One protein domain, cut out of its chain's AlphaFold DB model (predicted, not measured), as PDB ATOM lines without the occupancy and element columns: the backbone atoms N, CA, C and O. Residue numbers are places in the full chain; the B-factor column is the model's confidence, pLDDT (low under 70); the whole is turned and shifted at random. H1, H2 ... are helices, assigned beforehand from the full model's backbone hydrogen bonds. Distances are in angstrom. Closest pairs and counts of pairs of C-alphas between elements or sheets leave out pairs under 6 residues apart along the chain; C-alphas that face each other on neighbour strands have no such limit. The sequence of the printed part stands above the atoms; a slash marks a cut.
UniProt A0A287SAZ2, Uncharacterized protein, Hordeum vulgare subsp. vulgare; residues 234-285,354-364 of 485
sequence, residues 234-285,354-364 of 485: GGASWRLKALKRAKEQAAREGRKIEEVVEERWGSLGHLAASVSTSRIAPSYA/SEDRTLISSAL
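What this domain is: This is residues 234 to 285 and 354 to 364 of the 485 residues of an uncharacterized protein of Hordeum vulgare subsp. vulgare (UniProt A0A287SAZ2). A small helical body: the long helix H1 runs one way, H2 turns the chain, H3 folds back along the first part of H1, and H4 crosses H3. The printed part has 63 residues, four named helices in the order H1 to H4 and no named strand, all helix; it is compact, with a radius of gyration of the C-alphas of 11.2 A, spanning 33 by 20 by 18 A.

Where its parts are: Find C-alpha 236 at (201.040, 157.552, 160.718); H1 runs from there to residue 253, 25.4 A. H2 is residues 257 to 265, 11.4 A; H3 is 268 to 277, 14.5 A; H4 is 354 to 364, 15.0 A, ending at (194.140, 169.665, 154.007).

How they stand to each other: Look first at the hub, H3. Residues 236 to 243 of H1 touch it at a shallow tilt of 30 degrees, opposite ways; the closest C-alphas, Ala 236 and Val 275, are 5.0 A apart. H4 touches H3 at a steep tilt of 53 degrees, C-alphas 272 and 360 closest at 5.6 A. H2 touches H3, about perpendicular at 79 degrees, C-alphas 258 and 268 closest at 5.4 A. Residues 243 to 250 of H1 touch H2, C-alphas 250 and 257 closest at 5.3 A. H2 and H4 are only just apart, closest 8.3 A. Every O i to N i+4 pair is within hydrogen-bond range in H1, H3 and H4, and 4 of 5 in H2.

The domain as a whole: C-alphas 254 and 285 are farthest apart, 33.7 A. Residues 286 to 353 are not printed, a gap of 17.5 A between C-alphas 285 and 354. The links H1 to H2 and H2 to H3 are tight. No printed residue is under 70 in pLDDT.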
ATOM      1  N   GLY A 234     206.027 156.304 162.880       85.56
ATOM      2  CA  GLY A 234     205.623 157.388 163.781       85.56
ATOM      3  C   GLY A 234     204.139 157.362 164.177       85.56
ATOM      4  O   GLY A 234     203.601 158.390 164.593       85.56
ATOM      5  N   GLY A 235     203.434 156.237 163.992       88.12
ATOM      6  CA  GLY A 235     201.984 156.134 164.181       88.12
ATOM      7  C   GLY A 235     201.160 156.752 163.043       88.12
ATOM      8  O   GLY A 235     199.982 157.065 163.232       88.12
ATOM      9  N   ALA A 236     201.746 156.973 161.863       88.06
ATOM     10  CA  ALA A 236     201.040 157.552 160.718       88.06
ATOM     11  C   ALA A 236     199.900 156.652 160.206       88.06
ATOM     12  O   ALA A 236     198.835 157.152 159.845       88.06
ATOM     13  N   SER A 237     200.071 155.326 160.247       87.75
ATOM     14  CA  SER A 237     199.010 154.357 159.939       87.75
ATOM     15  C   SER A 237     197.856 154.399 160.941       87.75
ATOM     16  O   SER A 237     196.698 154.292 160.530       87.75
ATOM     17  N   TRP A 238     198.132 154.623 162.231       90.88
ATOM     18  CA  TRP A 238     197.088 154.832 163.238       90.88
ATOM     19  C   TRP A 238     196.312 156.123 162.973       90.88
ATOM     20  O   TRP A 238     195.086 156.085 162.935       90.88
ATOM     21  N   ARG A 239     196.997 157.247 162.713       92.94
ATOM     22  CA  ARG A 239     196.334 158.530 162.422       92.94
ATOM     23  C   ARG A 239     195.532 158.498 161.113       92.94
ATOM     24  O   ARG A 239     194.402 158.976 161.098       92.94
ATOM     25  N   LEU A 240     196.027 157.838 160.058       91.50
ATOM     26  CA  LEU A 240     195.235 157.588 158.843       91.50
ATOM     27  C   LEU A 240     193.998 156.734 159.158       91.50
ATOM     28  O   LEU A 240     192.906 157.026 158.678       91.50
ATOM     29  N   LYS A 241     194.138 155.687 159.981       92.31
ATOM     30  CA  LYS A 241     193.008 154.836 160.377       92.31
ATOM     31  C   LYS A 241     192.002 155.576 161.270       92.31
ATOM     32  O   LYS A 241     190.808 155.309 161.161       92.31
ATOM     33  N   ALA A 242     192.456 156.519 162.095       94.25
ATOM     34  CA  ALA A 242     191.599 157.427 162.850       94.25
ATOM     35  C   ALA A 242     190.809 158.356 161.914       94.25
ATOM     36  O   ALA A 242     189.592 158.422 162.043       94.25
ATOM     37  N   LEU A 243     191.466 158.965 160.917       93.06
ATOM     38  CA  LEU A 243     190.826 159.803 159.894       93.06
ATOM     39  C   LEU A 243     189.785 159.005 159.089       93.06
ATOM     40  O   LEU A 243     188.651 159.452 158.934       93.06
ATOM     41  N   LYS A 244     190.112 157.775 158.660       93.81
ATOM     42  CA  LYS A 244     189.147 156.871 158.001       93.81
ATOM     43  C   LYS A 244     187.944 156.549 158.887       93.81
ATOM     44  O   LYS A 244     186.819 156.638 158.412       93.81
ATOM     45  N   ARG A 245     188.166 156.210 160.163       94.25
ATOM     46  CA  ARG A 245     187.084 155.940 161.123       94.25
ATOM     47  C   ARG A 245     186.235 157.183 161.399       94.25
ATOM     48  O   ARG A 245     185.036 157.044 161.581       94.25
ATOM     49  N   ALA A 246     186.820 158.377 161.415       94.44
ATOM     50  CA  ALA A 246     186.057 159.611 161.565       94.44
ATOM     51  C   ALA A 246     185.217 159.922 160.316       94.44
ATOM     52  O   ALA A 246     184.057 160.282 160.458       94.44
ATOM     53  N   LYS A 247     185.740 159.680 159.103       94.00
ATOM     54  CA  LYS A 247     184.948 159.726 157.858       94.00
ATOM     55  C   LYS A 247     183.774 158.735 157.893       94.00
ATOM     56  O   LYS A 247     182.668 159.077 157.498       94.00
ATOM     57  N   GLU A 248     184.024 157.513 158.362       94.19
ATOM     58  CA  GLU A 248     183.017 156.452 158.514       94.19
ATOM     59  C   GLU A 248     181.933 156.827 159.540       94.19
ATOM     60  O   GLU A 248     180.752 156.614 159.290       94.19
ATOM     61  N   GLN A 249     182.322 157.419 160.672       92.88
ATOM     62  CA  GLN A 249     181.399 157.834 161.729       92.88
ATOM     63  C   GLN A 249     180.584 159.074 161.323       92.88
ATOM     64  O   GLN A 249     179.365 159.056 161.448       92.88
ATOM     65  N   ALA A 250     181.220 160.082 160.718       93.44
ATOM     66  CA  ALA A 250     180.547 161.236 160.116       93.44
ATOM     67  C   ALA A 250     179.486 160.808 159.082       93.44
ATOM     68  O   ALA A 250     178.371 161.323 159.086       93.44
ATOM     69  N   ALA A 251     179.789 159.797 158.258       93.56
ATOM     70  CA  ALA A 251     178.831 159.222 157.311       93.56
ATOM     71  C   ALA A 251     177.677 158.439 157.974       93.56
ATOM     72  O   ALA A 251     176.611 158.341 157.376       93.56
ATOM     73  N   ARG A 252     177.854 157.897 159.192       94.56
ATOM     74  CA  ARG A 252     176.763 157.275 159.973       94.56
ATOM     75  C   ARG A 252     175.889 158.293 160.704       94.56
ATOM     76  O   ARG A 252     174.697 158.065 160.851       94.56
ATOM     77  N   GLU A 253     176.487 159.372 161.197       93.38
ATOM     78  CA  GLU A 253     175.825 160.364 162.057       93.38
ATOM     79  C   GLU A 253     175.275 161.571 161.279       93.38
ATOM     80  O   GLU A 253     174.589 162.408 161.859       93.38
ATOM     81  N   GLY A 254     175.597 161.700 159.986       91.81
ATOM     82  CA  GLY A 254     175.268 162.878 159.168       91.81
ATOM     83  C   GLY A 254     176.075 164.138 159.526       91.81
ATOM     84  O   GLY A 254     175.802 165.215 159.001       91.81
ATOM     85  N   ARG A 255     177.061 164.006 160.420       90.88
ATOM     86  CA  ARG A 255     177.904 165.085 160.955       90.88
ATOM     87  C   ARG A 255     179.082 165.415 160.042       90.88
ATOM     88  O   ARG A 255     179.398 164.679 159.105       90.88
ATOM     89  N   LYS A 256     179.786 166.512 160.329       92.56
ATOM     90  CA  LYS A 256     181.028 166.836 159.607       92.56
ATOM     91  C   LYS A 256     182.182 165.947 160.073       92.56
ATOM     92  O   LYS A 256     182.307 165.618 161.247       92.56
ATOM     93  N   ILE A 257     183.097 165.625 159.155       91.88
ATOM     94  CA  ILE A 257     184.355 164.935 159.500       91.88
ATOM     95  C   ILE A 257     185.186 165.795 160.468       91.88
ATOM     96  O   ILE A 257     185.865 165.262 161.335       91.88
ATOM     97  N   GLU A 258     185.108 167.120 160.327       92.25
ATOM     98  CA  GLU A 258     185.780 168.108 161.180       92.25
ATOM     99  C   GLU A 258     185.343 167.960 162.642       92.25
ATOM    100  O   GLU A 258     186.168 167.627 163.483       92.25
ATOM    101  N   GLU A 259     184.039 168.054 162.899       94.00
ATOM    102  CA  GLU A 259     183.368 167.873 164.196       94.00
ATOM    103  C   GLU A 259     183.754 166.547 164.886       94.00
ATOM    104  O   GLU A 259     184.270 166.543 166.003       94.00
ATOM    105  N   VAL A 260     183.618 165.419 164.180       94.19
ATOM    106  CA  VAL A 260     183.932 164.069 164.697       94.19
ATOM    107  C   VAL A 260     185.432 163.863 164.974       94.19
ATOM    108  O   VAL A 260     185.819 163.029 165.802       94.19
ATOM    109  N   VAL A 261     186.313 164.585 164.272       94.50
ATOM    110  CA  VAL A 261     187.752 164.576 164.575       94.50
ATOM    111  C   VAL A 261     188.060 165.517 165.739       94.50
ATOM    112  O   VAL A 261     188.825 165.129 166.621       94.50
ATOM    113  N   GLU A 262     187.412 166.676 165.813       93.44
ATOM    114  CA  GLU A 262     187.606 167.684 166.858       93.44
ATOM    115  C   GLU A 262     187.182 167.195 168.245       93.44
ATOM    116  O   GLU A 262     187.974 167.334 169.179       93.44
ATOM    117  N   GLU A 263     186.046 166.497 168.367       92.69
ATOM    118  CA  GLU A 263     185.589 165.866 169.619       92.69
ATOM    119  C   GLU A 263     186.630 164.919 170.255       92.69
ATOM    120  O   GLU A 263     186.651 164.753 171.475       92.69
ATOM    121  N   ARG A 264     187.470 164.243 169.449       90.31
ATOM    122  CA  ARG A 264     188.246 163.071 169.916       90.31
ATOM    123  C   ARG A 264     189.736 163.047 169.561       90.31
ATOM    124  O   ARG A 264     190.464 162.186 170.055       90.31
ATOM    125  N   TRP A 265     190.196 163.964 168.715       89.25
ATOM    126  CA  TRP A 265     191.595 164.108 168.288       89.25
ATOM    127  C   TRP A 265     192.042 165.577 168.166       89.25
ATOM    128  O   TRP A 265     193.196 165.821 167.806       89.25
ATOM    129  N   GLY A 266     191.165 166.548 168.446       92.38
ATOM    130  CA  GLY A 266     191.397 167.957 168.129       92.38
ATOM    131  C   GLY A 266     191.336 168.224 166.620       92.38
ATOM    132  O   GLY A 266     190.795 167.427 165.864       92.38
ATOM    133  N   SER A 267     191.884 169.354 166.164       92.81
ATOM    134  CA  SER A 267     191.710 169.829 164.780       92.81
ATOM    135  C   SER A 267     191.985 168.766 163.703       92.81
ATOM    136  O   SER A 267     193.085 168.199 163.634       92.81
ATOM    137  N   LEU A 268     191.029 168.602 162.775       92.38
ATOM    138  CA  LEU A 268     191.193 167.789 161.561       92.38
ATOM    139  C   LEU A 268     192.488 168.126 160.814       92.38
ATOM    140  O   LEU A 268     193.171 167.230 160.313       92.38
ATOM    141  N   GLY A 269     192.869 169.406 160.795       91.00
ATOM    142  CA  GLY A 269     194.078 169.855 160.125       91.00
ATOM    143  C   GLY A 269     195.365 169.333 160.759       91.00
ATOM    144  O   GLY A 269     196.287 168.942 160.044       91.00
ATOM    145  N   HIS A 270     195.413 169.228 162.091       90.31
ATOM    146  CA  HIS A 270     196.541 168.611 162.788       90.31
ATOM    147  C   HIS A 270     196.621 167.104 162.489       90.31
ATOM    148  O   HIS A 270     197.711 166.572 162.247       90.31
ATOM    149  N   LEU A 271     195.477 166.411 162.427       90.88
ATOM    150  CA  LEU A 271     195.426 164.994 162.063       90.88
ATOM    151  C   LEU A 271     195.890 164.765 160.611       90.88
ATOM    152  O   LEU A 271     196.762 163.931 160.367       90.88
ATOM    153  N   ALA A 272     195.381 165.536 159.647       92.19
ATOM    154  CA  ALA A 272     195.744 165.414 158.232       92.19
ATOM    155  C   ALA A 272     197.216 165.790 157.961       92.19
ATOM    156  O   ALA A 272     197.917 165.088 157.222       92.19
ATOM    157  N   ALA A 273     197.727 166.847 158.602       90.06
ATOM    158  CA  ALA A 273     199.129 167.248 158.491       90.06
ATOM    159  C   ALA A 273     200.080 166.201 159.099       90.06
ATOM    160  O   ALA A 273     201.062 165.822 158.462       90.06
ATOM    161  N   SER A 274     199.775 165.666 160.287       88.81
ATOM    162  CA  SER A 274     200.615 164.649 160.947       88.81
ATOM    163  C   SER A 274     200.597 163.278 160.251       88.81
ATOM    164  O   SER A 274     201.580 162.540 160.329       88.81
ATOM    165  N   VAL A 275     199.538 162.945 159.502       87.62
ATOM    166  CA  VAL A 275     199.541 161.816 158.548       87.62
ATOM    167  C   VAL A 275     200.438 162.103 157.336       87.62
ATOM    168  O   VAL A 275     201.079 161.190 156.813       87.62
ATOM    169  N   SER A 276     200.511 163.362 156.898       85.75
ATOM    170  CA  SER A 276     201.243 163.781 155.694       85.75
ATOM    171  C   SER A 276     202.757 163.905 155.886       85.75
ATOM    172  O   SER A 276     203.508 163.690 154.930       85.75
ATOM    173  N   THR A 277     203.228 164.259 157.088       82.81
ATOM    174  CA  THR A 277     204.662 164.435 157.379       82.81
ATOM    175  C   THR A 277     205.425 163.113 157.293       82.81
ATOM    176  O   THR A 277     206.398 163.010 156.533       82.81
ATOM    177  N   SER A 278     204.964 162.097 158.026       82.94
ATOM    178  CA  SER A 278     205.581 160.769 158.118       82.94
ATOM    179  C   SER A 278     205.272 159.870 156.906       82.94
ATOM    180  O   SER A 278     204.413 160.161 156.073       82.94
ATOM    181  N   ARG A 279     205.996 158.750 156.777       82.75
ATOM    182  CA  ARG A 279     205.729 157.713 155.769       82.75
ATOM    183  C   ARG A 279     204.912 156.582 156.380       82.75
ATOM    184  O   ARG A 279     205.451 155.725 157.072       82.75
ATOM    185  N   ILE A 280     203.627 156.561 156.039       81.81
ATOM    186  CA  ILE A 280     202.693 155.473 156.348       81.81
ATOM    187  C   ILE A 280     203.277 154.129 155.883       81.81
ATOM    188  O   ILE A 280     203.743 154.000 154.744       81.81
ATOM    189  N   ALA A 281     203.248 153.123 156.761       75.88
ATOM    190  CA  ALA A 281     203.639 151.762 156.411       75.88
ATOM    191  C   ALA A 281     202.674 151.170 155.356       75.88
ATOM    192  O   ALA A 281     201.462 151.351 155.486       75.88
ATOM    193  N   PRO A 282     203.160 150.428 154.337       76.50
ATOM    194  CA  PRO A 282     202.296 149.832 153.320       76.50
ATOM    195  C   PRO A 282     201.173 148.969 153.913       76.50
ATOM    196  O   PRO A 282     201.402 148.187 154.838       76.50
ATOM    197  N   SER A 283     199.985 149.013 153.303       71.88
ATOM    198  CA  SER A 283     198.764 148.308 153.745       71.88
ATOM    199  C   SER A 283     198.868 146.773 153.819       71.88
ATOM    200  O   SER A 283     197.968 146.109 154.330       71.88
ATOM    201  N   TYR A 284     199.988 146.188 153.381       74.75
ATOM    202  CA  TYR A 284     200.337 144.787 153.632       74.75
ATOM    203  C   TYR A 284     201.824 144.612 154.008       74.75
ATOM    204  O   TYR A 284     202.467 143.657 153.576       74.75
ATOM    205  N   ALA A 285     202.398 145.519 154.811       79.06
ATOM    206  CA  ALA A 285     203.815 145.495 155.210       79.06
ATOM    207  C   ALA A 285     204.239 144.164 155.864       79.06
ATOM    208  O   ALA A 285     205.271 143.593 155.508       79.06
ATOM    209  N   SER A 354     195.155 155.895 146.465       87.81
ATOM    210  CA  SER A 354     194.573 157.069 145.801       87.81
ATOM    211  C   SER A 354     193.471 157.695 146.660       87.81
ATOM    212  O   SER A 354     193.503 158.901 146.881       87.81
ATOM    213  N   GLU A 355     192.580 156.871 147.217       89.75
ATOM    214  CA  GLU A 355     191.546 157.270 148.187       89.75
ATOM    215  C   GLU A 355     192.141 157.942 149.432       89.75
ATOM    216  O   GLU A 355     191.658 158.970 149.892       89.75
ATOM    217  N   ASP A 356     193.217 157.375 149.986       90.25
ATOM    218  CA  ASP A 356     193.861 157.908 151.191       90.25
ATOM    219  C   ASP A 356     194.421 159.301 150.906       90.25
ATOM    220  O   ASP A 356     194.300 160.210 151.724       90.25
ATOM    221  N   ARG A 357     194.987 159.481 149.709       89.44
ATOM    222  CA  ARG A 357     195.527 160.757 149.239       89.44
ATOM    223  C   ARG A 357     194.429 161.771 148.946       89.44
ATOM    224  O   ARG A 357     194.630 162.930 149.282       89.44
ATOM    225  N   THR A 358     193.287 161.387 148.371       91.12
ATOM    226  CA  THR A 358     192.172 162.330 148.172       91.12
ATOM    227  C   THR A 358     191.518 162.720 149.495       91.12
ATOM    228  O   THR A 358     191.214 163.895 149.669       91.12
ATOM    229  N   LEU A 359     191.394 161.803 150.462       90.25
ATOM    230  CA  LEU A 359     190.910 162.115 151.812       90.25
ATOM    231  C   LEU A 359     191.862 163.046 152.573       90.25
ATOM    232  O   LEU A 359     191.409 164.029 153.155       90.25
ATOM    233  N   ILE A 360     193.173 162.787 152.533       91.38
ATOM    234  CA  ILE A 360     194.178 163.679 153.132       91.38
ATOM    235  C   ILE A 360     194.162 165.044 152.431       91.38
ATOM    236  O   ILE A 360     194.087 166.061 153.109       91.38
ATOM    237  N   SER A 361     194.180 165.098 151.094       90.69
ATOM    238  CA  SER A 361     194.137 166.366 150.352       90.69
ATOM    239  C   SER A 361     192.838 167.142 150.575       90.69
ATOM    240  O   SER A 361     192.886 168.362 150.650       90.69
ATOM    241  N   SER A 362     191.695 166.465 150.720       90.56
ATOM    242  CA  SER A 362     190.407 167.084 151.065       90.56
ATOM    243  C   SER A 362     190.445 167.692 152.469       90.56
ATOM    244  O   SER A 362     190.113 168.864 152.627       90.56
ATOM    245  N   ALA A 363     190.933 166.939 153.458       90.44
ATOM    246  CA  ALA A 363     191.097 167.418 154.827       90.44
ATOM    247  C   ALA A 363     192.163 168.519 154.961       90.44
ATOM    248  O   ALA A 363     192.061 169.346 155.853       90.44
ATOM    249  N   LEU A 364     193.181 168.555 154.089       89.19
ATOM    250  CA  LEU A 364     194.140 169.665 154.007       89.19
ATOM    251  C   LEU A 364     193.555 170.888 153.282       89.19
ATOM    252  O   LEU A 364     193.896 172.019 153.625       89.19
TER     253      LEU A 364